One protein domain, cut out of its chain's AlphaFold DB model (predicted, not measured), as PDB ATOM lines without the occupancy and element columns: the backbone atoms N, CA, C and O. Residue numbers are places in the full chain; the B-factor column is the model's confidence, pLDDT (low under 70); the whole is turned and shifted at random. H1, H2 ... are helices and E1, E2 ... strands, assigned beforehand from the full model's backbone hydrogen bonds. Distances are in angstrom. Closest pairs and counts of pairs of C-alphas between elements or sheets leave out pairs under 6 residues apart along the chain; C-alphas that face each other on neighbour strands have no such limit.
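This is residues 125 to 138 and 188 to 315 of the 391 residues of the protein "Putative NGG1 interacting factor Nif3" of Aulographum hederae CBS 113979 (UniProt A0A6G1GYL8). What is the main picture? A twisted five-stranded sheet makes the middle, with H1 and H3 over one face and H4 and H5 over the other; small H2 packs on H3, off the sheet. What is it made of? The printed part has 142 residues with five named helices and five named strands, in the order H1, H2, E1, E2, H3, E3, H4, E4, H5, E5, and its class is mixed. The sheet runs E1, E2, E3, E4, E5, antiparallel from E1 to E3 and parallel from E3 to E5. How large is it? It is compact, with a radius of gyration of the C-alphas of 14.4 A and spans of 38 by 38 by 33 A.

Where are the elements before the long strands E2 and E3? H1 is residues 125 to 133, 12.4 A long from C-alpha 125 at (7.688, -34.305, -30.224); H2 is 197 to 200 and E1 is 207 to 214, 19.0 A. Where do the others lie? E2 is residues 222 to 234, 28.0 A, and bends by 98 degrees at residue 231; H3 is 235 to 245, 15.3 A. E3 is 266 to 276, 24.8 A, and bends by 71 degrees at 269; H4 is 278 to 281, E4 288 to 293, 13.8 A, H5 296 to 304, 12.3 A, and E5 308 to 311, ending with C-alpha 311 at (21.877, -32.232, -26.930).

How does H1 stand? It runs along the strands over E2 and E3, at a height over the sheet of 7.5 A; its C-alpha 125 and that of Gly 224 in E2, the closest, are 5.3 A apart. It touches H3 at a steep tilt of 55 degrees, opposite ways, closest at the C-alphas of Ile 131 and Gly 245, 5.5 A. Which N and O atoms join the strands? Within hydrogen-bond range are N 208 and O 228, 2.8 A, in the hairpin E1 and E2; N 225 and O 272, 2.9 A, in E2 and E3; N 271 and O 288, 2.8 A, in E3 and E4; and N 289 and O 308, 2.8 A, in E4 and E5. What of the other helices? E3, H4, E4 and E4, H5, E5 are strand-helix-strand units, parallel neighbour strands with a helix between, with right-handed crossovers. In H1, H3 and H5 every O i to N i+4 pair is within hydrogen-bond range; H2 and H4 are too short for one.

Is there a cut? Residues 139 to 187 are not printed, and C-alphas 138 and 188 are 30.2 A apart. Which link is long? That from H3 to E3, residues 246 to 265, is long, and its residues 254 to 255 pair with 309 to 310 of E5, antiparallel. Where is confidence low? Residues 136 to 138, 191 to 192 and 194 to 203 are under 70 in pLDDT; the mean of the printed part is 90.0.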
ATOM      1  N   GLY A 125       7.637 -34.753 -31.618       96.19
ATOM      2  CA  GLY A 125       7.688 -34.305 -30.224       96.19
ATOM      3  C   GLY A 125       7.037 -35.288 -29.245       96.19
ATOM      4  O   GLY A 125       7.553 -35.480 -28.145       96.19
ATOM      5  N   ASP A 126       5.940 -35.934 -29.649       96.00
ATOM      6  CA  ASP A 126       5.268 -36.953 -28.834       96.00
ATOM      7  C   ASP A 126       6.104 -38.228 -28.732       96.00
ATOM      8  O   ASP A 126       6.236 -38.782 -27.644       96.00
ATOM      9  N   TRP A 127       6.747 -38.639 -29.825       95.19
ATOM     10  CA  TRP A 127       7.653 -39.786 -29.824       95.19
ATOM     11  C   TRP A 127       8.874 -39.575 -28.914       95.19
ATOM     12  O   TRP A 127       9.238 -40.460 -28.140       95.19
ATOM     13  N   LEU A 128       9.484 -38.383 -28.920       95.94
ATOM     14  CA  LEU A 128      10.550 -38.068 -27.959       95.94
ATOM     15  C   LEU A 128      10.029 -38.026 -26.513       95.94
ATOM     16  O   LEU A 128      10.730 -38.458 -25.595       95.94
ATOM     17  N   ALA A 129       8.801 -37.544 -26.295       96.06
ATOM     18  CA  ALA A 129       8.160 -37.585 -24.984       96.06
ATOM     19  C   ALA A 129       7.917 -39.032 -24.509       96.06
ATOM     20  O   ALA A 129       8.174 -39.336 -23.341       96.06
ATOM     21  N   ASP A 130       7.511 -39.940 -25.401       93.38
ATOM     22  CA  ASP A 130       7.379 -41.377 -25.124       93.38
ATOM     23  C   ASP A 130       8.709 -41.989 -24.688       93.38
ATOM     24  O   ASP A 130       8.763 -42.730 -23.705       93.38
ATOM     25  N   ILE A 131       9.800 -41.628 -25.367       92.62
ATOM     26  CA  ILE A 131      11.147 -42.093 -25.028       92.62
ATOM     27  C   ILE A 131      11.537 -41.649 -23.616       92.62
ATOM     28  O   ILE A 131      11.909 -42.486 -22.795       92.62
ATOM     29  N   VAL A 132      11.436 -40.357 -23.284       94.50
ATOM     30  CA  VAL A 132      11.906 -39.871 -21.969       94.50
ATOM     31  C   VAL A 132      11.050 -40.367 -20.799       94.50
ATOM     32  O   VAL A 132      11.538 -40.398 -19.662       94.50
ATOM     33  N   THR A 133       9.804 -40.773 -21.059       93.44
ATOM     34  CA  THR A 133       8.835 -41.276 -20.066       93.44
ATOM     35  C   THR A 133       8.754 -42.804 -20.002       93.44
ATOM     36  O   THR A 133       8.280 -43.352 -19.004       93.44
ATOM     37  N   GLY A 134       9.230 -43.509 -21.032       88.12
ATOM     38  CA  GLY A 134       9.074 -44.959 -21.167       88.12
ATOM     39  C   GLY A 134       7.620 -45.408 -21.358       88.12
ATOM     40  O   GLY A 134       7.281 -46.539 -21.016       88.12
ATOM     41  N   THR A 135       6.746 -44.523 -21.846       80.38
ATOM     42  CA  THR A 135       5.323 -44.801 -22.103       80.38
ATOM     43  C   THR A 135       4.999 -44.447 -23.551       80.38
ATOM     44  O   THR A 135       4.842 -43.260 -23.836       80.38
ATOM     45  N   PRO A 136       4.900 -45.425 -24.465       69.00
ATOM     46  CA  PRO A 136       4.421 -45.173 -25.819       69.00
ATOM     47  C   PRO A 136       2.996 -44.611 -25.778       69.00
ATOM     48  O   PRO A 136       2.146 -45.178 -25.092       69.00
ATOM     49  N   ALA A 137       2.704 -43.553 -26.533       56.88
ATOM     50  CA  ALA A 137       1.359 -42.976 -26.633       56.88
ATOM     51  C   ALA A 137       0.324 -43.967 -27.210       56.88
ATOM     52  O   ALA A 137      -0.879 -43.773 -27.060       56.88
ATOM     53  N   THR A 138       0.788 -45.043 -27.853       47.78
ATOM     54  CA  THR A 138      -0.026 -46.139 -28.398       47.78
ATOM     55  C   THR A 138      -0.193 -47.325 -27.443       47.78
ATOM     56  O   THR A 138      -0.839 -48.307 -27.810       47.78
ATOM     57  N   HIS A 188      29.941 -42.934 -36.768       82.31
ATOM     58  CA  HIS A 188      28.656 -42.258 -36.938       82.31
ATOM     59  C   HIS A 188      27.565 -42.998 -36.171       82.31
ATOM     60  O   HIS A 188      27.631 -44.218 -35.997       82.31
ATOM     61  N   HIS A 189      26.551 -42.249 -35.744       80.31
ATOM     62  CA  HIS A 189      25.298 -42.840 -35.288       80.31
ATOM     63  C   HIS A 189      24.668 -43.629 -36.452       80.31
ATOM     64  O   HIS A 189      24.739 -43.150 -37.590       80.31
ATOM     65  N   PRO A 190      24.137 -44.850 -36.240       73.50
ATOM     66  CA  PRO A 190      23.639 -45.663 -37.339       73.50
ATOM     67  C   PRO A 190      22.455 -44.989 -38.038       73.50
ATOM     68  O   PRO A 190      21.615 -44.343 -37.412       73.50
ATOM     69  N   SER A 191      22.404 -45.169 -39.358       68.06
ATOM     70  CA  SER A 191      21.328 -44.668 -40.218       68.06
ATOM     71  C   SER A 191      20.010 -45.410 -39.986       68.06
ATOM     72  O   SER A 191      18.938 -44.818 -40.047       68.06
ATOM     73  N   GLN A 192      20.109 -46.697 -39.647       68.12
ATOM     74  CA  GLN A 192      18.992 -47.590 -39.356       68.12
ATOM     75  C   GLN A 192      18.957 -47.910 -37.864       68.12
ATOM     76  O   GLN A 192      19.929 -48.421 -37.300       68.12
ATOM     77  N   LEU A 193      17.828 -47.623 -37.221       70.25
ATOM     78  CA  LEU A 193      17.649 -47.809 -35.785       70.25
ATOM     79  C   LEU A 193      16.690 -48.970 -35.528       70.25
ATOM     80  O   LEU A 193      15.481 -48.798 -35.568       70.25
ATOM     81  N   ASN A 194      17.215 -50.148 -35.193       61.41
ATOM     82  CA  ASN A 194      16.394 -51.255 -34.691       61.41
ATOM     83  C   ASN A 194      16.100 -51.062 -33.196       61.41
ATOM     84  O   ASN A 194      16.657 -51.767 -32.355       61.41
ATOM     85  N   VAL A 195      15.252 -50.089 -32.865       63.06
ATOM     86  CA  VAL A 195      14.707 -49.936 -31.508       63.06
ATOM     87  C   VAL A 195      13.554 -50.925 -31.373       63.06
ATOM     88  O   VAL A 195      12.577 -50.824 -32.111       63.06
ATOM     89  N   LYS A 196      13.662 -51.918 -30.484       58.75
ATOM     90  CA  LYS A 196      12.537 -52.822 -30.213       58.75
ATOM     91  C   LYS A 196      11.609 -52.161 -29.201       58.75
ATOM     92  O   LYS A 196      12.085 -51.548 -28.253       58.75
ATOM     93  N   ASP A 197      10.301 -52.388 -29.310       53.44
ATOM     94  CA  ASP A 197       9.322 -51.865 -28.339       53.44
ATOM     95  C   ASP A 197       9.652 -52.249 -26.886       53.44
ATOM     96  O   ASP A 197       9.379 -51.495 -25.956       53.44
ATOM     97  N   GLY A 198      10.286 -53.409 -26.675       50.62
ATOM     98  CA  GLY A 198      10.768 -53.842 -25.360       50.62
ATOM     99  C   GLY A 198      11.895 -52.977 -24.779       50.62
ATOM    100  O   GLY A 198      12.016 -52.891 -23.560       50.62
ATOM    101  N   ASP A 199      12.677 -52.295 -25.618       54.59
ATOM    102  CA  ASP A 199      13.790 -51.436 -25.192       54.59
ATOM    103  C   ASP A 199      13.301 -50.105 -24.594       54.59
ATOM    104  O   ASP A 199      14.028 -49.472 -23.825       54.59
ATOM    105  N   LEU A 200      12.054 -49.714 -24.893       54.62
ATOM    106  CA  LEU A 200      11.381 -48.525 -24.357       54.62
ATOM    107  C   LEU A 200      10.631 -48.792 -23.037       54.62
ATOM    108  O   LEU A 200      10.264 -47.850 -22.339       54.62
ATOM    109  N   LYS A 201      10.441 -50.059 -22.639       56.88
ATOM    110  CA  LYS A 201       9.672 -50.467 -21.441       56.88
ATOM    111  C   LYS A 201      10.487 -50.464 -20.141       56.88
ATOM    112  O   LYS A 201      10.262 -51.288 -19.260       56.88
ATOM    113  N   LEU A 202      11.458 -49.564 -19.997       54.78
ATOM    114  CA  LEU A 202      12.365 -49.594 -18.843       54.78
ATOM    115  C   LEU A 202      11.715 -49.237 -17.495       54.78
ATOM    116  O   LEU A 202      12.279 -49.576 -16.464       54.78
ATOM    117  N   ALA A 203      10.562 -48.567 -17.503       60.47
ATOM    118  CA  ALA A 203       9.621 -48.390 -16.392       60.47
ATOM    119  C   ALA A 203       8.700 -47.242 -16.805       60.47
ATOM    120  O   ALA A 203       9.110 -46.082 -16.741       60.47
ATOM    121  N   ALA A 204       7.487 -47.562 -17.262       73.12
ATOM    122  CA  ALA A 204       6.467 -46.563 -17.553       73.12
ATOM    123  C   ALA A 204       6.333 -45.604 -16.359       73.12
ATOM    124  O   ALA A 204       6.049 -46.029 -15.237       73.12
ATOM    125  N   THR A 205       6.586 -44.312 -16.577       84.31
ATOM    126  CA  THR A 205       6.514 -43.315 -15.501       84.31
ATOM    127  C   THR A 205       5.254 -42.493 -15.627       84.31
ATOM    128  O   THR A 205       4.930 -42.010 -16.699       84.31
ATOM    129  N   SER A 206       4.531 -42.323 -14.523       90.69
ATOM    130  CA  SER A 206       3.346 -41.463 -14.489       90.69
ATOM    131  C   SER A 206       3.749 -39.991 -14.624       90.69
ATOM    132  O   SER A 206       4.648 -39.516 -13.918       90.69
ATOM    133  N   HIS A 207       3.110 -39.291 -15.555       94.56
ATOM    134  CA  HIS A 207       3.448 -37.927 -15.941       94.56
ATOM    135  C   HIS A 207       2.261 -37.242 -16.628       94.56
ATOM    136  O   HIS A 207       1.326 -37.897 -17.088       94.56
ATOM    137  N   GLU A 208       2.353 -35.925 -16.749       95.56
ATOM    138  CA  GLU A 208       1.497 -35.092 -17.586       95.56
ATOM    139  C   GLU A 208       2.300 -34.559 -18.776       95.56
ATOM    140  O   GLU A 208       3.513 -34.329 -18.676       95.56
ATOM    141  N   ARG A 209       1.619 -34.347 -19.907       95.06
ATOM    142  CA  ARG A 209       2.200 -33.741 -21.110       95.06
ATOM    143  C   ARG A 209       1.439 -32.493 -21.508       95.06
ATOM    144  O   ARG A 209       0.212 -32.461 -21.465       95.06
ATOM    145  N   SER A 210       2.173 -31.491 -21.964       96.88
ATOM    146  CA  SER A 210       1.609 -30.312 -22.612       96.88
ATOM    147  C   SER A 210       2.473 -29.866 -23.788       96.88
ATOM    148  O   SER A 210       3.611 -30.305 -23.958       96.88
ATOM    149  N   ILE A 211       1.909 -29.016 -24.639       97.94
ATOM    150  CA  ILE A 211       2.557 -28.515 -25.854       97.94
ATOM    151  C   ILE A 211       3.173 -27.150 -25.545       97.94
ATOM    152  O   ILE A 211       2.511 -26.313 -24.932       97.94
ATOM    153  N   ILE A 212       4.418 -26.910 -25.977       97.62
ATOM    154  CA  ILE A 212       5.106 -25.633 -25.709       97.62
ATOM    155  C   ILE A 212       4.455 -24.500 -26.506       97.62
ATOM    156  O   ILE A 212       4.105 -23.461 -25.951       97.62
ATOM    157  N   LYS A 213       4.268 -24.710 -27.814       96.81
ATOM    158  CA  LYS A 213       3.604 -23.759 -28.712       96.81
ATOM    159  C   LYS A 213       2.442 -24.454 -29.434       96.81
ATOM    160  O   LYS A 213       2.669 -25.040 -30.495       96.81
ATOM    161  N   PRO A 214       1.221 -24.426 -28.868       96.38
ATOM    162  CA  PRO A 214       0.045 -25.043 -29.475       96.38
ATOM    163  C   PRO A 214      -0.281 -24.467 -30.857       96.38
ATOM    164  O   PRO A 214      -0.072 -23.281 -31.117       96.38
ATOM    165  N   ASN A 215      -0.829 -25.305 -31.734       94.69
ATOM    166  CA  ASN A 215      -1.454 -24.872 -32.975       94.69
ATOM    167  C   ASN A 215      -2.826 -24.250 -32.667       94.69
ATOM    168  O   ASN A 215      -3.579 -24.760 -31.844       94.69
ATOM    169  N   GLU A 216      -3.177 -23.163 -33.352       90.19
ATOM    170  CA  GLU A 216      -4.427 -22.434 -33.090       90.19
ATOM    171  C   GLU A 216      -5.690 -23.180 -33.550       90.19
ATOM    172  O   GLU A 216      -6.789 -22.877 -33.092       90.19
ATOM    173  N   THR A 217      -5.557 -24.124 -34.486       88.56
ATOM    174  CA  THR A 217      -6.695 -24.693 -35.230       88.56
ATOM    175  C   THR A 217      -6.927 -26.178 -34.995       88.56
ATOM    176  O   THR A 217      -8.029 -26.659 -35.242       88.56
ATOM    177  N   THR A 218      -5.909 -26.917 -34.554       93.50
ATOM    178  CA  THR A 218      -5.974 -28.374 -34.387       93.50
ATOM    179  C   THR A 218      -5.596 -28.743 -32.961       93.50
ATOM    180  O   THR A 218      -4.485 -28.465 -32.513       93.50
ATOM    181  N   GLU A 219      -6.532 -29.363 -32.244       94.12
ATOM    182  CA  GLU A 219      -6.319 -29.841 -30.878       94.12
ATOM    183  C   GLU A 219      -5.215 -30.908 -30.836       94.12
ATOM    184  O   GLU A 219      -5.095 -31.735 -31.740       94.12
ATOM    185  N   GLY A 220      -4.372 -30.860 -29.803       93.38
ATOM    186  CA  GLY A 220      -3.228 -31.766 -29.658       93.38
ATOM    187  C   GLY A 220      -2.049 -31.472 -30.596       93.38
ATOM    188  O   GLY A 220      -0.997 -32.086 -30.438       93.38
ATOM    189  N   ALA A 221      -2.185 -30.535 -31.540       96.75
ATOM    190  CA  ALA A 221      -1.107 -30.149 -32.442       96.75
ATOM    191  C   ALA A 221      -0.312 -28.948 -31.901       96.75
ATOM    192  O   ALA A 221      -0.855 -28.061 -31.241       96.75
ATOM    193  N   GLY A 222       0.977 -28.885 -32.224       97.06
ATOM    194  CA  GLY A 222       1.865 -27.761 -31.942       97.06
ATOM    195  C   GLY A 222       3.307 -28.182 -31.669       97.06
ATOM    196  O   GLY A 222       3.616 -29.367 -31.551       97.06
ATOM    197  N   MET A 223       4.198 -27.198 -31.574       97.31
ATOM    198  CA  MET A 223       5.642 -27.426 -31.500       97.31
ATOM    199  C   MET A 223       6.092 -27.754 -30.079       97.31
ATOM    200  O   MET A 223       5.725 -27.057 -29.125       97.31
ATOM    201  N   GLY A 224       6.956 -28.765 -29.978       97.75
ATOM    202  CA  GLY A 224       7.634 -29.175 -28.752       97.75
ATOM    203  C   GLY A 224       6.700 -29.699 -27.658       97.75
ATOM    204  O   GLY A 224       5.473 -29.585 -27.735       97.75
ATOM    205  N   ARG A 225       7.279 -30.307 -26.624       98.25
ATOM    206  CA  ARG A 225       6.532 -30.882 -25.497       98.25
ATOM    207  C   ARG A 225       7.151 -30.492 -24.166       98.25
ATOM    208  O   ARG A 225       8.366 -30.377 -24.053       98.25
ATOM    209  N   ILE A 226       6.307 -30.335 -23.154       98.56
ATOM    210  CA  ILE A 226       6.713 -30.331 -21.753       98.56
ATOM    211  C   ILE A 226       6.188 -31.614 -21.130       98.56
ATOM    212  O   ILE A 226       4.997 -31.906 -21.210       98.56
ATOM    213  N   VAL A 227       7.079 -32.358 -20.489       98.38
ATOM    214  CA  VAL A 227       6.735 -33.490 -19.630       98.38
ATOM    215  C   VAL A 227       6.883 -33.039 -18.183       98.38
ATOM    216  O   VAL A 227       7.905 -32.452 -17.830       98.38
ATOM    217  N   ARG A 228       5.892 -33.326 -17.337       98.31
ATOM    218  CA  ARG A 228       5.979 -33.154 -15.880       98.31
ATOM    219  C   ARG A 228       5.718 -34.488 -15.200       98.31
ATOM    220  O   ARG A 228       4.634 -35.041 -15.328       98.31
ATOM    221  N   PHE A 229       6.713 -35.027 -14.506       97.12
ATOM    222  CA  PHE A 229       6.582 -36.296 -13.803       97.12
ATOM    223  C   PHE A 229       5.838 -36.120 -12.482       97.12
ATOM    224  O   PHE A 229       6.127 -35.205 -11.710       97.12
ATOM    225  N   ASN A 230       4.964 -37.072 -12.159       95.38
ATOM    226  CA  ASN A 230       4.257 -37.085 -10.875       95.38
ATOM    227  C   ASN A 230       5.214 -37.375  -9.707       95.38
ATOM    228  O   ASN A 230       4.956 -37.000  -8.563       95.38
ATOM    229  N   LYS A 231       6.328 -38.061  -9.994       95.06
ATOM    230  CA  LYS A 231       7.445 -38.292  -9.074       95.06
ATOM    231  C   LYS A 231       8.760 -37.947  -9.778       95.06
ATOM    232  O   LYS A 231       8.967 -38.464 -10.878       95.06
ATOM    233  N   PRO A 232       9.658 -37.163  -9.155       96.81
ATOM    234  CA  PRO A 232      10.955 -36.838  -9.739       96.81
ATOM    235  C   PRO A 232      11.739 -38.091 -10.154       96.81
ATOM    236  O   PRO A 232      11.727 -39.099  -9.444       96.81
ATOM    237  N   GLN A 233      12.397 -38.029 -11.310       96.25
ATOM    238  CA  GLN A 233      13.152 -39.127 -11.913       96.25
ATOM    239  C   GLN A 233      14.654 -38.834 -11.872       96.25
ATOM    240  O   GLN A 233      15.053 -37.708 -12.167       96.25
ATOM    241  N   PRO A 234      15.516 -39.813 -11.558       96.38
ATOM    242  CA  PRO A 234      16.951 -39.581 -11.595       96.38
ATOM    243  C   PRO A 234      17.430 -39.348 -13.035       96.38
ATOM    244  O   PRO A 234      17.002 -40.040 -13.964       96.38
ATOM    245  N   LEU A 235      18.352 -38.399 -13.217       96.00
ATOM    246  CA  LEU A 235      18.836 -37.999 -14.543       96.00
ATOM    247  C   LEU A 235      19.452 -39.170 -15.327       96.00
ATOM    248  O   LEU A 235      19.193 -39.301 -16.522       96.00
ATOM    249  N   TYR A 236      20.197 -40.066 -14.666       93.50
ATOM    250  CA  TYR A 236      20.794 -41.233 -15.328       93.50
ATOM    251  C   TYR A 236      19.747 -42.161 -15.968       93.50
ATOM    252  O   TYR A 236      20.000 -42.713 -17.034       93.50
ATOM    253  N   ALA A 237      18.560 -42.305 -15.365       92.56
ATOM    254  CA  ALA A 237      17.503 -43.154 -15.910       92.56
ATOM    255  C   ALA A 237      16.865 -42.523 -17.155       92.56
ATOM    256  O   ALA A 237      16.518 -43.224 -18.101       92.56
ATOM    257  N   ILE A 238      16.751 -41.189 -17.185       94.50
ATOM    258  CA  ILE A 238      16.310 -40.460 -18.380       94.50
ATOM    259  C   ILE A 238      17.348 -40.605 -19.498       94.50
ATOM    260  O   ILE A 238      16.974 -40.914 -20.627       94.50
ATOM    261  N   ILE A 239      18.640 -40.449 -19.186       94.00
ATOM    262  CA  ILE A 239      19.738 -40.667 -20.141       94.00
ATOM    263  C   ILE A 239      19.689 -42.090 -20.700       94.00
ATOM    264  O   ILE A 239      19.806 -42.267 -21.908       94.00
ATOM    265  N   GLU A 240      19.475 -43.101 -19.855       90.50
ATOM    266  CA  GLU A 240      19.371 -44.492 -20.294       90.50
ATOM    267  C   GLU A 240      18.182 -44.707 -21.240       90.50
ATOM    268  O   GLU A 240      18.345 -45.321 -22.296       90.50
ATOM    269  N   ARG A 241      17.003 -44.162 -20.908       91.25
ATOM    270  CA  ARG A 241      15.817 -44.242 -21.773       91.25
ATOM    271  C   ARG A 241      16.042 -43.559 -23.119       91.25
ATOM    272  O   ARG A 241      15.764 -44.165 -24.150       91.25
ATOM    273  N   ILE A 242      16.598 -42.345 -23.122       92.94
ATOM    274  CA  ILE A 242      16.958 -41.633 -24.356       92.94
ATOM    275  C   ILE A 242      17.988 -42.433 -25.154       92.94
ATOM    276  O   ILE A 242      17.831 -42.603 -26.360       92.94
ATOM    277  N   GLY A 243      19.013 -42.958 -24.480       90.31
ATOM    278  CA  GLY A 243      20.030 -43.816 -25.068       90.31
ATOM    279  C   GLY A 243      19.390 -44.971 -25.824       90.31
ATOM    280  O   GLY A 243      19.561 -45.065 -27.033       90.31
ATOM    281  N   ARG A 244      18.573 -45.791 -25.161       87.31
ATOM    282  CA  ARG A 244      17.907 -46.934 -25.805       87.31
ATOM    283  C   ARG A 244      16.932 -46.512 -26.902       87.31
ATOM    284  O   ARG A 244      16.977 -47.076 -27.993       87.31
ATOM    285  N   GLY A 245      16.105 -45.500 -26.643       87.81
ATOM    286  CA  GLY A 245      15.083 -45.026 -27.577       87.81
ATOM    287  C   GLY A 245      15.636 -44.384 -28.847       87.81
ATOM    288  O   GLY A 245      14.976 -44.416 -29.881       87.81
ATOM    289  N   LEU A 246      16.866 -43.867 -28.800       88.19
ATOM    290  CA  LEU A 246      17.575 -43.328 -29.961       88.19
ATOM    291  C   LEU A 246      18.665 -44.270 -30.496       88.19
ATOM    292  O   LEU A 246      19.474 -43.849 -31.315       88.19
ATOM    293  N   GLY A 247      18.705 -45.535 -30.064       85.50
ATOM    294  CA  GLY A 247      19.634 -46.560 -30.566       85.50
ATOM    295  C   GLY A 247      21.088 -46.418 -30.107       85.50
ATOM    296  O   GLY A 247      22.019 -46.688 -30.861       85.50
ATOM    297  N   ASN A 248      21.271 -46.028 -28.850       85.12
ATOM    298  CA  ASN A 248      22.519 -45.949 -28.090       85.12
ATOM    299  C   ASN A 248      23.619 -45.149 -28.806       85.12
ATOM    300  O   ASN A 248      24.624 -45.730 -29.240       85.12
ATOM    301  N   PRO A 249      23.454 -43.814 -28.919       83.75
ATOM    302  CA  PRO A 249      24.472 -42.959 -29.506       83.75
ATOM    303  C   PRO A 249      25.807 -43.113 -28.776       83.75
ATOM    304  O   PRO A 249      25.872 -43.277 -27.559       83.75
ATOM    305  N   LYS A 250      26.899 -43.068 -29.544       79.75
ATOM    306  CA  LYS A 250      28.260 -43.311 -29.034       79.75
ATOM    307  C   LYS A 250      28.788 -42.204 -28.125       79.75
ATOM    308  O   LYS A 250      29.744 -42.430 -27.392       79.75
ATOM    309  N   GLY A 251      28.184 -41.022 -28.187       82.62
ATOM    310  CA  GLY A 251      28.483 -39.894 -27.323       82.62
ATOM    311  C   GLY A 251      27.189 -39.235 -26.876       82.62
ATOM    312  O   GLY A 251      26.227 -39.177 -27.639       82.62
ATOM    313  N   PHE A 252      27.185 -38.744 -25.641       85.31
ATOM    314  CA  PHE A 252      26.016 -38.142 -25.012       85.31
ATOM    315  C   PHE A 252      26.385 -36.748 -24.482       85.31
ATOM    316  O   PHE A 252      26.804 -36.620 -23.330       85.31
ATOM    317  N   PRO A 253      26.336 -35.698 -25.323       91.38
ATOM    318  CA  PRO A 253      26.619 -34.342 -24.878       91.38
ATOM    319  C   PRO A 253      25.571 -33.886 -23.861       91.38
ATOM    320  O   PRO A 253      24.373 -33.821 -24.149       91.38
ATOM    321  N   ILE A 254      26.046 -33.575 -22.659       94.88
ATOM    322  CA  ILE A 254      25.223 -33.117 -21.548       94.88
ATOM    323  C   ILE A 254      25.878 -31.908 -20.884       94.88
ATOM    324  O   ILE A 254      27.094 -31.882 -20.687       94.88
ATOM    325  N   ALA A 255      25.072 -30.910 -20.536       96.75
ATOM    326  CA  ALA A 255      25.477 -29.806 -19.679       96.75
ATOM    327  C   ALA A 255      24.667 -29.857 -18.383       96.75
ATOM    328  O   ALA A 255      23.445 -30.003 -18.405       96.75
ATOM    329  N   ILE A 256      25.360 -29.743 -17.256       97.25
ATOM    330  CA  ILE A 256      24.769 -29.717 -15.916       97.25
ATOM    331  C   ILE A 256      25.333 -28.523 -15.133       97.25
ATOM    332  O   ILE A 256      26.426 -28.049 -15.468       97.25
ATOM    333  N   PRO A 257      24.635 -28.031 -14.094       96.69
ATOM    334  CA  PRO A 257      25.140 -26.963 -13.236       96.69
ATOM    335  C   PRO A 257      26.517 -27.298 -12.658       96.69
ATOM    336  O   PRO A 257      26.777 -28.428 -12.235       96.69
ATOM    337  N   GLN A 258      27.414 -26.312 -12.629       94.69
ATOM    338  CA  GLN A 258      28.787 -26.531 -12.176       94.69
ATOM    339  C   GLN A 258      28.826 -27.020 -10.720       94.69
ATOM    340  O   GLN A 258      28.133 -26.500  -9.846       94.69
ATOM    341  N   GLY A 259      29.659 -28.029 -10.458       94.12
ATOM    342  CA  GLY A 259      29.790 -28.644  -9.134       94.12
ATOM    343  C   GLY A 259      28.697 -29.659  -8.782       94.12
ATOM    344  O   GLY A 259      28.690 -30.145  -7.653       94.12
ATOM    345  N   LYS A 260      27.792 -29.988  -9.714       95.06
ATOM    346  CA  LYS A 260      26.851 -31.112  -9.599       95.06
ATOM    347  C   LYS A 260      27.363 -32.339 -10.343       95.06
ATOM    348  O   LYS A 260      28.119 -32.211 -11.299       95.06
ATOM    349  N   GLN A 261      26.897 -33.507  -9.910       94.81
ATOM    350  CA  GLN A 261      27.143 -34.799 -10.550       94.81
ATOM    351  C   GLN A 261      25.820 -35.388 -11.045       94.81
ATOM    352  O   GLN A 261      24.786 -35.173 -10.413       94.81
ATOM    353  N   ILE A 262      25.843 -36.145 -12.149       93.44
ATOM    354  CA  ILE A 262      24.640 -36.719 -12.787       93.44
ATOM    355  C   ILE A 262      23.833 -37.569 -11.796       93.44
ATOM    356  O   ILE A 262      22.605 -37.516 -11.783       93.44
ATOM    357  N   GLU A 263      24.522 -38.327 -10.946       93.12
ATOM    358  CA  GLU A 263      23.941 -39.247  -9.969       93.12
ATOM    359  C   GLU A 263      23.131 -38.531  -8.877       93.12
ATOM    360  O   GLU A 263      22.269 -39.139  -8.246       93.12
ATOM    361  N   GLU A 264      23.390 -37.242  -8.659       92.75
ATOM    362  CA  GLU A 264      22.726 -36.422  -7.642       92.75
ATOM    363  C   GLU A 264      21.495 -35.685  -8.190       92.75
ATOM    364  O   GLU A 264      20.745 -35.076  -7.424       92.75
ATOM    365  N   MET A 265      21.294 -35.694  -9.512       95.31
ATOM    366  CA  MET A 265      20.268 -34.884 -10.164       95.31
ATOM    367  C   MET A 265      18.935 -35.620 -10.261       95.31
ATOM    368  O   MET A 265      18.856 -36.762 -10.719       95.31
ATOM    369  N   SER A 266      17.871 -34.915  -9.879       96.88
ATOM    370  CA  SER A 266      16.492 -35.389  -9.942       96.88
ATOM    371  C   SER A 266      15.655 -34.427 -10.778       96.88
ATOM    372  O   SER A 266      15.668 -33.224 -10.535       96.88
ATOM    373  N   ILE A 267      14.959 -34.965 -11.773       98.06
ATOM    374  CA  ILE A 267      14.253 -34.238 -12.826       98.06
ATOM    375  C   ILE A 267      12.754 -34.445 -12.636       98.06
ATOM    376  O   ILE A 267      12.252 -35.568 -12.720       98.06
ATOM    377  N   SER A 268      12.025 -33.365 -12.390       98.19
ATOM    378  CA  SER A 268      10.561 -33.367 -12.291       98.19
ATOM    379  C   SER A 268       9.910 -32.921 -13.595       98.19
ATOM    380  O   SER A 268       8.738 -33.202 -13.826       98.19
ATOM    381  N   SER A 269      10.651 -32.228 -14.458       98.62
ATOM    382  CA  SER A 269      10.121 -31.673 -15.694       98.62
ATOM    383  C   SER A 269      11.151 -31.581 -16.815       98.62
ATOM    384  O   SER A 269      12.330 -31.331 -16.573       98.62
ATOM    385  N   ILE A 270      10.688 -31.788 -18.049       98.69
ATOM    386  CA  ILE A 270      11.517 -31.795 -19.257       98.69
ATOM    387  C   ILE A 270      10.855 -30.938 -20.336       98.69
ATOM    388  O   ILE A 270       9.690 -31.164 -20.650       98.69
ATOM    389  N   GLY A 271      11.593 -30.000 -20.926       98.69
ATOM    390  CA  GLY A 271      11.235 -29.332 -22.179       98.69
ATOM    391  C   GLY A 271      11.899 -30.037 -23.361       98.69
ATOM    392  O   GLY A 271      13.106 -30.267 -23.337       98.69
ATOM    393  N   ILE A 272      11.122 -30.395 -24.382       98.62
ATOM    394  CA  ILE A 272      11.543 -31.258 -25.490       98.62
ATOM    395  C   ILE A 272      11.284 -30.559 -26.822       98.62
ATOM    396  O   ILE A 272      10.166 -30.111 -27.091       98.62
ATOM    397  N   CYS A 273      12.300 -30.518 -27.677       98.00
ATOM    398  CA  CYS A 273      12.182 -30.093 -29.070       98.00
ATOM    399  C   CYS A 273      13.253 -30.801 -29.896       98.00
ATOM    400  O   CYS A 273      14.432 -30.586 -29.639       98.00
ATOM    401  N   ALA A 274      12.878 -31.615 -30.881       97.06
ATOM    402  CA  ALA A 274      13.854 -32.182 -31.811       97.06
ATOM    403  C   ALA A 274      14.563 -31.084 -32.629       97.06
ATOM    404  O   ALA A 274      14.102 -29.938 -32.671       97.06
ATOM    405  N   GLY A 275      15.697 -31.429 -33.238       96.31
ATOM    406  CA  GLY A 275      16.460 -30.519 -34.088       96.31
ATOM    407  C   GLY A 275      16.999 -29.310 -33.317       96.31
ATOM    408  O   GLY A 275      17.631 -29.453 -32.266       96.31
ATOM    409  N   SER A 276      16.742 -28.108 -33.835       95.38
ATOM    410  CA  SER A 276      17.191 -26.835 -33.252       95.38
ATOM    411  C   SER A 276      16.166 -26.231 -32.283       95.38
ATOM    412  O   SER A 276      15.391 -25.343 -32.647       95.38
ATOM    413  N   GLY A 277      16.188 -26.657 -31.018       94.31
ATOM    414  CA  GLY A 277      15.193 -26.260 -30.017       94.31
ATOM    415  C   GLY A 277      15.414 -24.928 -29.299       94.31
ATOM    416  O   GLY A 277      14.528 -24.510 -28.556       94.31
ATOM    417  N   GLY A 278      16.550 -24.247 -29.490       93.88
ATOM    418  CA  GLY A 278      16.961 -23.093 -28.670       93.88
ATOM    419  C   GLY A 278      15.890 -22.022 -28.474       93.88
ATOM    420  O   GLY A 278      15.509 -21.726 -27.343       93.88
ATOM    421  N   SER A 279      15.297 -21.517 -29.557       93.75
ATOM    422  CA  SER A 279      14.258 -20.481 -29.474       93.75
ATOM    423  C   SER A 279      12.959 -20.940 -28.809       93.75
ATOM    424  O   SER A 279      12.224 -20.107 -28.288       93.75
ATOM    425  N   LEU A 280      12.644 -22.238 -28.873       95.75
ATOM    426  CA  LEU A 280      11.411 -22.798 -28.312       95.75
ATOM    427  C   LEU A 280      11.575 -23.163 -26.833       95.75
ATOM    428  O   LEU A 280      10.631 -23.046 -26.057       95.75
ATOM    429  N   LEU A 281      12.767 -23.628 -26.464       97.06
ATOM    430  CA  LEU A 281      13.090 -24.105 -25.124       97.06
ATOM    431  C   LEU A 281      13.607 -23.002 -24.204       97.06
ATOM    432  O   LEU A 281      13.585 -23.169 -22.983       97.06
ATOM    433  N   ASN A 282      14.081 -21.891 -24.770       90.94
ATOM    434  CA  ASN A 282      14.568 -20.777 -23.980       90.94
ATOM    435  C   ASN A 282      13.482 -20.267 -23.014       90.94
ATOM    436  O   ASN A 282      12.303 -20.189 -23.350       90.94
ATOM    437  N   ASP A 283      13.911 -19.922 -21.802       90.19
ATOM    438  CA  ASP A 283      13.078 -19.403 -20.711       90.19
ATOM    439  C   ASP A 283      11.977 -20.335 -20.170       90.19
ATOM    440  O   ASP A 283      11.219 -19.924 -19.291       90.19
ATOM    441  N   LEU A 284      11.920 -21.601 -20.602       96.38
ATOM    442  CA  LEU A 284      11.044 -22.587 -19.970       96.38
ATOM    443  C   LEU A 284      11.466 -22.868 -18.523       96.38
ATOM    444  O   LEU A 284      12.640 -23.107 -18.239       96.38
ATOM    445  N   ASP A 285      10.480 -22.912 -17.627       96.19
ATOM    446  CA  ASP A 285      10.641 -23.321 -16.228       96.19
ATOM    447  C   ASP A 285      10.500 -24.847 -16.100       96.19
ATOM    448  O   ASP A 285       9.425 -25.400 -15.807       96.19
ATOM    449  N   VAL A 286      11.592 -25.527 -16.454       98.31
ATOM    450  CA  VAL A 286      11.755 -26.987 -16.414       98.31
ATOM    451  C   VAL A 286      13.149 -27.375 -15.918       98.31
ATOM    452  O   VAL A 286      14.085 -26.587 -16.021       98.31
ATOM    453  N   ASP A 287      13.313 -28.601 -15.426       98.44
ATOM    454  CA  ASP A 287      14.592 -29.060 -14.861       98.44
ATOM    455  C   ASP A 287      15.588 -29.529 -15.934       98.44
ATOM    456  O   ASP A 287      16.800 -29.474 -15.728       98.44
ATOM    457  N   LEU A 288      15.091 -30.011 -17.077       98.62
ATOM    458  CA  LEU A 288      15.895 -30.547 -18.176       98.62
ATOM    459  C   LEU A 288      15.401 -30.028 -19.530       98.62
ATOM    460  O   LEU A 288      14.213 -30.092 -19.836       98.62
ATOM    461  N   LEU A 289      16.328 -29.586 -20.373       98.62
ATOM    462  CA  LEU A 289      16.098 -29.301 -21.786       98.62
ATOM    463  C   LEU A 289      16.636 -30.462 -22.624       98.62
ATOM    464  O   LEU A 289      17.794 -30.850 -22.468       98.62
ATOM    465  N   PHE A 290      15.817 -31.011 -23.514       98.44
ATOM    466  CA  PHE A 290      16.207 -32.084 -24.422       98.44
ATOM    467  C   PHE A 290      15.971 -31.679 -25.878       98.44
ATOM    468  O   PHE A 290      14.835 -31.436 -26.295       98.44
ATOM    469  N   THR A 291      17.056 -31.591 -26.649       98.25
ATOM    470  CA  THR A 291      17.012 -31.171 -28.052       98.25
ATOM    471  C   THR A 291      18.155 -31.754 -28.883       98.25
ATOM    472  O   THR A 291      18.979 -32.513 -28.370       98.25
ATOM    473  N   GLY A 292      18.203 -31.455 -30.179       96.25
ATOM    474  CA  GLY A 292      19.324 -31.821 -31.038       96.25
ATOM    475  C   GLY A 292      20.517 -30.897 -30.811       96.25
ATOM    476  O   GLY A 292      21.630 -31.366 -30.568       96.25
ATOM    477  N   GLU A 293      20.284 -29.585 -30.818       95.50
ATOM    478  CA  GLU A 293      21.335 -28.576 -30.684       95.50
ATOM    479  C   GLU A 293      20.921 -27.340 -29.876       95.50
ATOM    480  O   GLU A 293      19.771 -26.906 -29.902       95.50
ATOM    481  N   LEU A 294      21.908 -26.762 -29.186       96.12
ATOM    482  CA  LEU A 294      21.882 -25.434 -28.575       96.12
ATOM    483  C   LEU A 294      23.231 -24.754 -28.819       96.12
ATOM    484  O   LEU A 294      24.276 -25.410 -28.874       96.12
ATOM    485  N   SER A 295      23.233 -23.427 -28.903       96.25
ATOM    486  CA  SER A 295      24.469 -22.652 -28.855       96.25
ATOM    487  C   SER A 295      25.122 -22.733 -27.470       96.25
ATOM    488  O   SER A 295      24.480 -23.001 -26.451       96.25
ATOM    489  N   HIS A 296      26.419 -22.423 -27.413       95.38
ATOM    490  CA  HIS A 296      27.166 -22.393 -26.155       95.38
ATOM    491  C   HIS A 296      26.514 -21.485 -25.098       95.38
ATOM    492  O   HIS A 296      26.438 -21.854 -23.930       95.38
ATOM    493  N   HIS A 297      26.032 -20.306 -25.502       96.06
ATOM    494  CA  HIS A 297      25.438 -19.349 -24.571       96.06
ATOM    495  C   HIS A 297      24.049 -19.769 -24.088       96.06
ATOM    496  O   HIS A 297      23.729 -19.511 -22.933       96.06
ATOM    497  N   GLU A 298      23.256 -20.446 -24.922       96.81
ATOM    498  CA  GLU A 298      21.971 -21.017 -24.497       96.81
ATOM    499  C   GLU A 298      22.181 -22.124 -23.459       96.81
ATOM    500  O   GLU A 298      21.558 -22.098 -22.400       96.81
ATOM    501  N   ALA A 299      23.122 -23.042 -23.709       97.00
ATOM    502  CA  ALA A 299      23.457 -24.091 -22.750       97.00
ATOM    503  C   ALA A 299      24.020 -23.514 -21.439       97.00
ATOM    504  O   ALA A 299      23.624 -23.944 -20.357       97.00
ATOM    505  N   LEU A 300      24.900 -22.507 -21.522       96.75
ATOM    506  CA  LEU A 300      25.444 -21.821 -20.349       96.75
ATOM    507  C   LEU A 300      24.337 -21.131 -19.534       96.75
ATOM    508  O   LEU A 300      24.291 -21.269 -18.316       96.75
ATOM    509  N   ALA A 301      23.426 -20.417 -20.197       96.38
ATOM    510  CA  ALA A 301      22.315 -19.752 -19.525       96.38
ATOM    511  C   ALA A 301      21.385 -20.751 -18.819       96.38
ATOM    512  O   ALA A 301      20.926 -20.472 -17.713       96.38
ATOM    513  N   ALA A 302      21.139 -21.918 -19.424       97.12
ATOM    514  CA  ALA A 302      20.341 -22.977 -18.815       97.12
ATOM    515  C   ALA A 302      20.999 -23.528 -17.534       97.12
ATOM    516  O   ALA A 302      20.347 -23.608 -16.491       97.12
ATOM    517  N   ILE A 303      22.303 -23.836 -17.561       96.81
ATOM    518  CA  ILE A 303      22.982 -24.382 -16.372       96.81
ATOM    519  C   ILE A 303      23.119 -23.358 -15.234       96.81
ATOM    520  O   ILE A 303      23.037 -23.741 -14.068       96.81
ATOM    521  N   GLU A 304      23.250 -22.061 -15.542       96.44
ATOM    522  CA  GLU A 304      23.240 -20.980 -14.537       96.44
ATOM    523  C   GLU A 304      21.856 -20.798 -13.887       96.44
ATOM    524  O   GLU A 304      21.756 -20.374 -12.736       96.44
ATOM    525  N   LYS A 305      20.776 -21.183 -14.584       95.19
ATOM    526  CA  LYS A 305      19.417 -21.289 -14.021       95.19
ATOM    527  C   LYS A 305      19.205 -22.572 -13.201       95.19
ATOM    528  O   LYS A 305      18.129 -22.767 -12.645       95.19
ATOM    529  N   GLY A 306      20.211 -23.446 -13.111       95.19
ATOM    530  CA  GLY A 306      20.122 -24.734 -12.422       95.19
ATOM    531  C   GLY A 306      19.544 -25.871 -13.270       95.19
ATOM    532  O   GLY A 306      19.298 -26.948 -12.733       95.19
ATOM    533  N   GLN A 307      19.344 -25.654 -14.573       97.50
ATOM    534  CA  GLN A 307      18.779 -26.647 -15.488       97.50
ATOM    535  C   GLN A 307      19.857 -27.602 -16.014       97.50
ATOM    536  O   GLN A 307      21.046 -27.284 -16.055       97.50
ATOM    537  N   CYS A 308      19.421 -28.772 -16.469       97.69
ATOM    538  CA  CYS A 308      20.215 -29.680 -17.288       97.69
ATOM    539  C   CYS A 308      19.929 -29.449 -18.769       97.69
ATOM    540  O   CYS A 308      18.828 -29.052 -19.148       97.69
ATOM    541  N   VAL A 309      20.882 -29.811 -19.617       97.81
ATOM    542  CA  VAL A 309      20.707 -29.831 -21.068       97.81
ATOM    543  C   VAL A 309      21.246 -31.139 -21.618       97.81
ATOM    544  O   VAL A 309      22.393 -31.482 -21.356       97.81
ATOM    545  N   ILE A 310      20.451 -31.825 -22.432       97.50
ATOM    546  CA  ILE A 310      20.891 -32.930 -23.283       97.50
ATOM    547  C   ILE A 310      20.744 -32.484 -24.740       97.50
ATOM    548  O   ILE A 310      19.643 -32.145 -25.177       97.50
ATOM    549  N   THR A 311      21.850 -32.509 -25.484       95.62
ATOM    550  CA  THR A 311      21.877 -32.232 -26.930       95.62
ATOM    551  C   THR A 311      22.409 -33.444 -27.671       95.62
ATOM    552  O   THR A 311      23.560 -33.819 -27.451       95.62
ATOM    553  N   LEU A 312      21.614 -34.055 -28.549       93.44
ATOM    554  CA  LEU A 312      22.003 -35.295 -29.234       93.44
ATOM    555  C   LEU A 312      22.301 -35.150 -30.724       93.44
ATOM    556  O   LEU A 312      22.231 -36.147 -31.426       93.44
ATOM    557  N   PHE A 313      22.740 -33.977 -31.182       92.75
ATOM    558  CA  PHE A 313      22.847 -33.605 -32.601       92.75
ATOM    559  C   PHE A 313      21.476 -33.517 -33.280       92.75
ATOM    560  O   PHE A 313      20.525 -34.189 -32.884       92.75
ATOM    561  N   HIS A 314      21.389 -32.675 -34.309       94.00
ATOM    562  CA  HIS A 314      20.141 -32.312 -34.984       94.00
ATOM    563  C   HIS A 314      19.388 -33.557 -35.485       94.00
ATOM    564  O   HIS A 314      18.418 -34.007 -34.867       94.00
ATOM    565  N   SER A 315      19.944 -34.213 -36.504       91.62
ATOM    566  CA  SER A 315      19.282 -35.307 -37.208       91.62
ATOM    567  C   SER A 315      19.141 -36.583 -36.373       91.62
ATOM    568  O   SER A 315      18.282 -37.415 -36.640       91.62
TER     569      SER A 315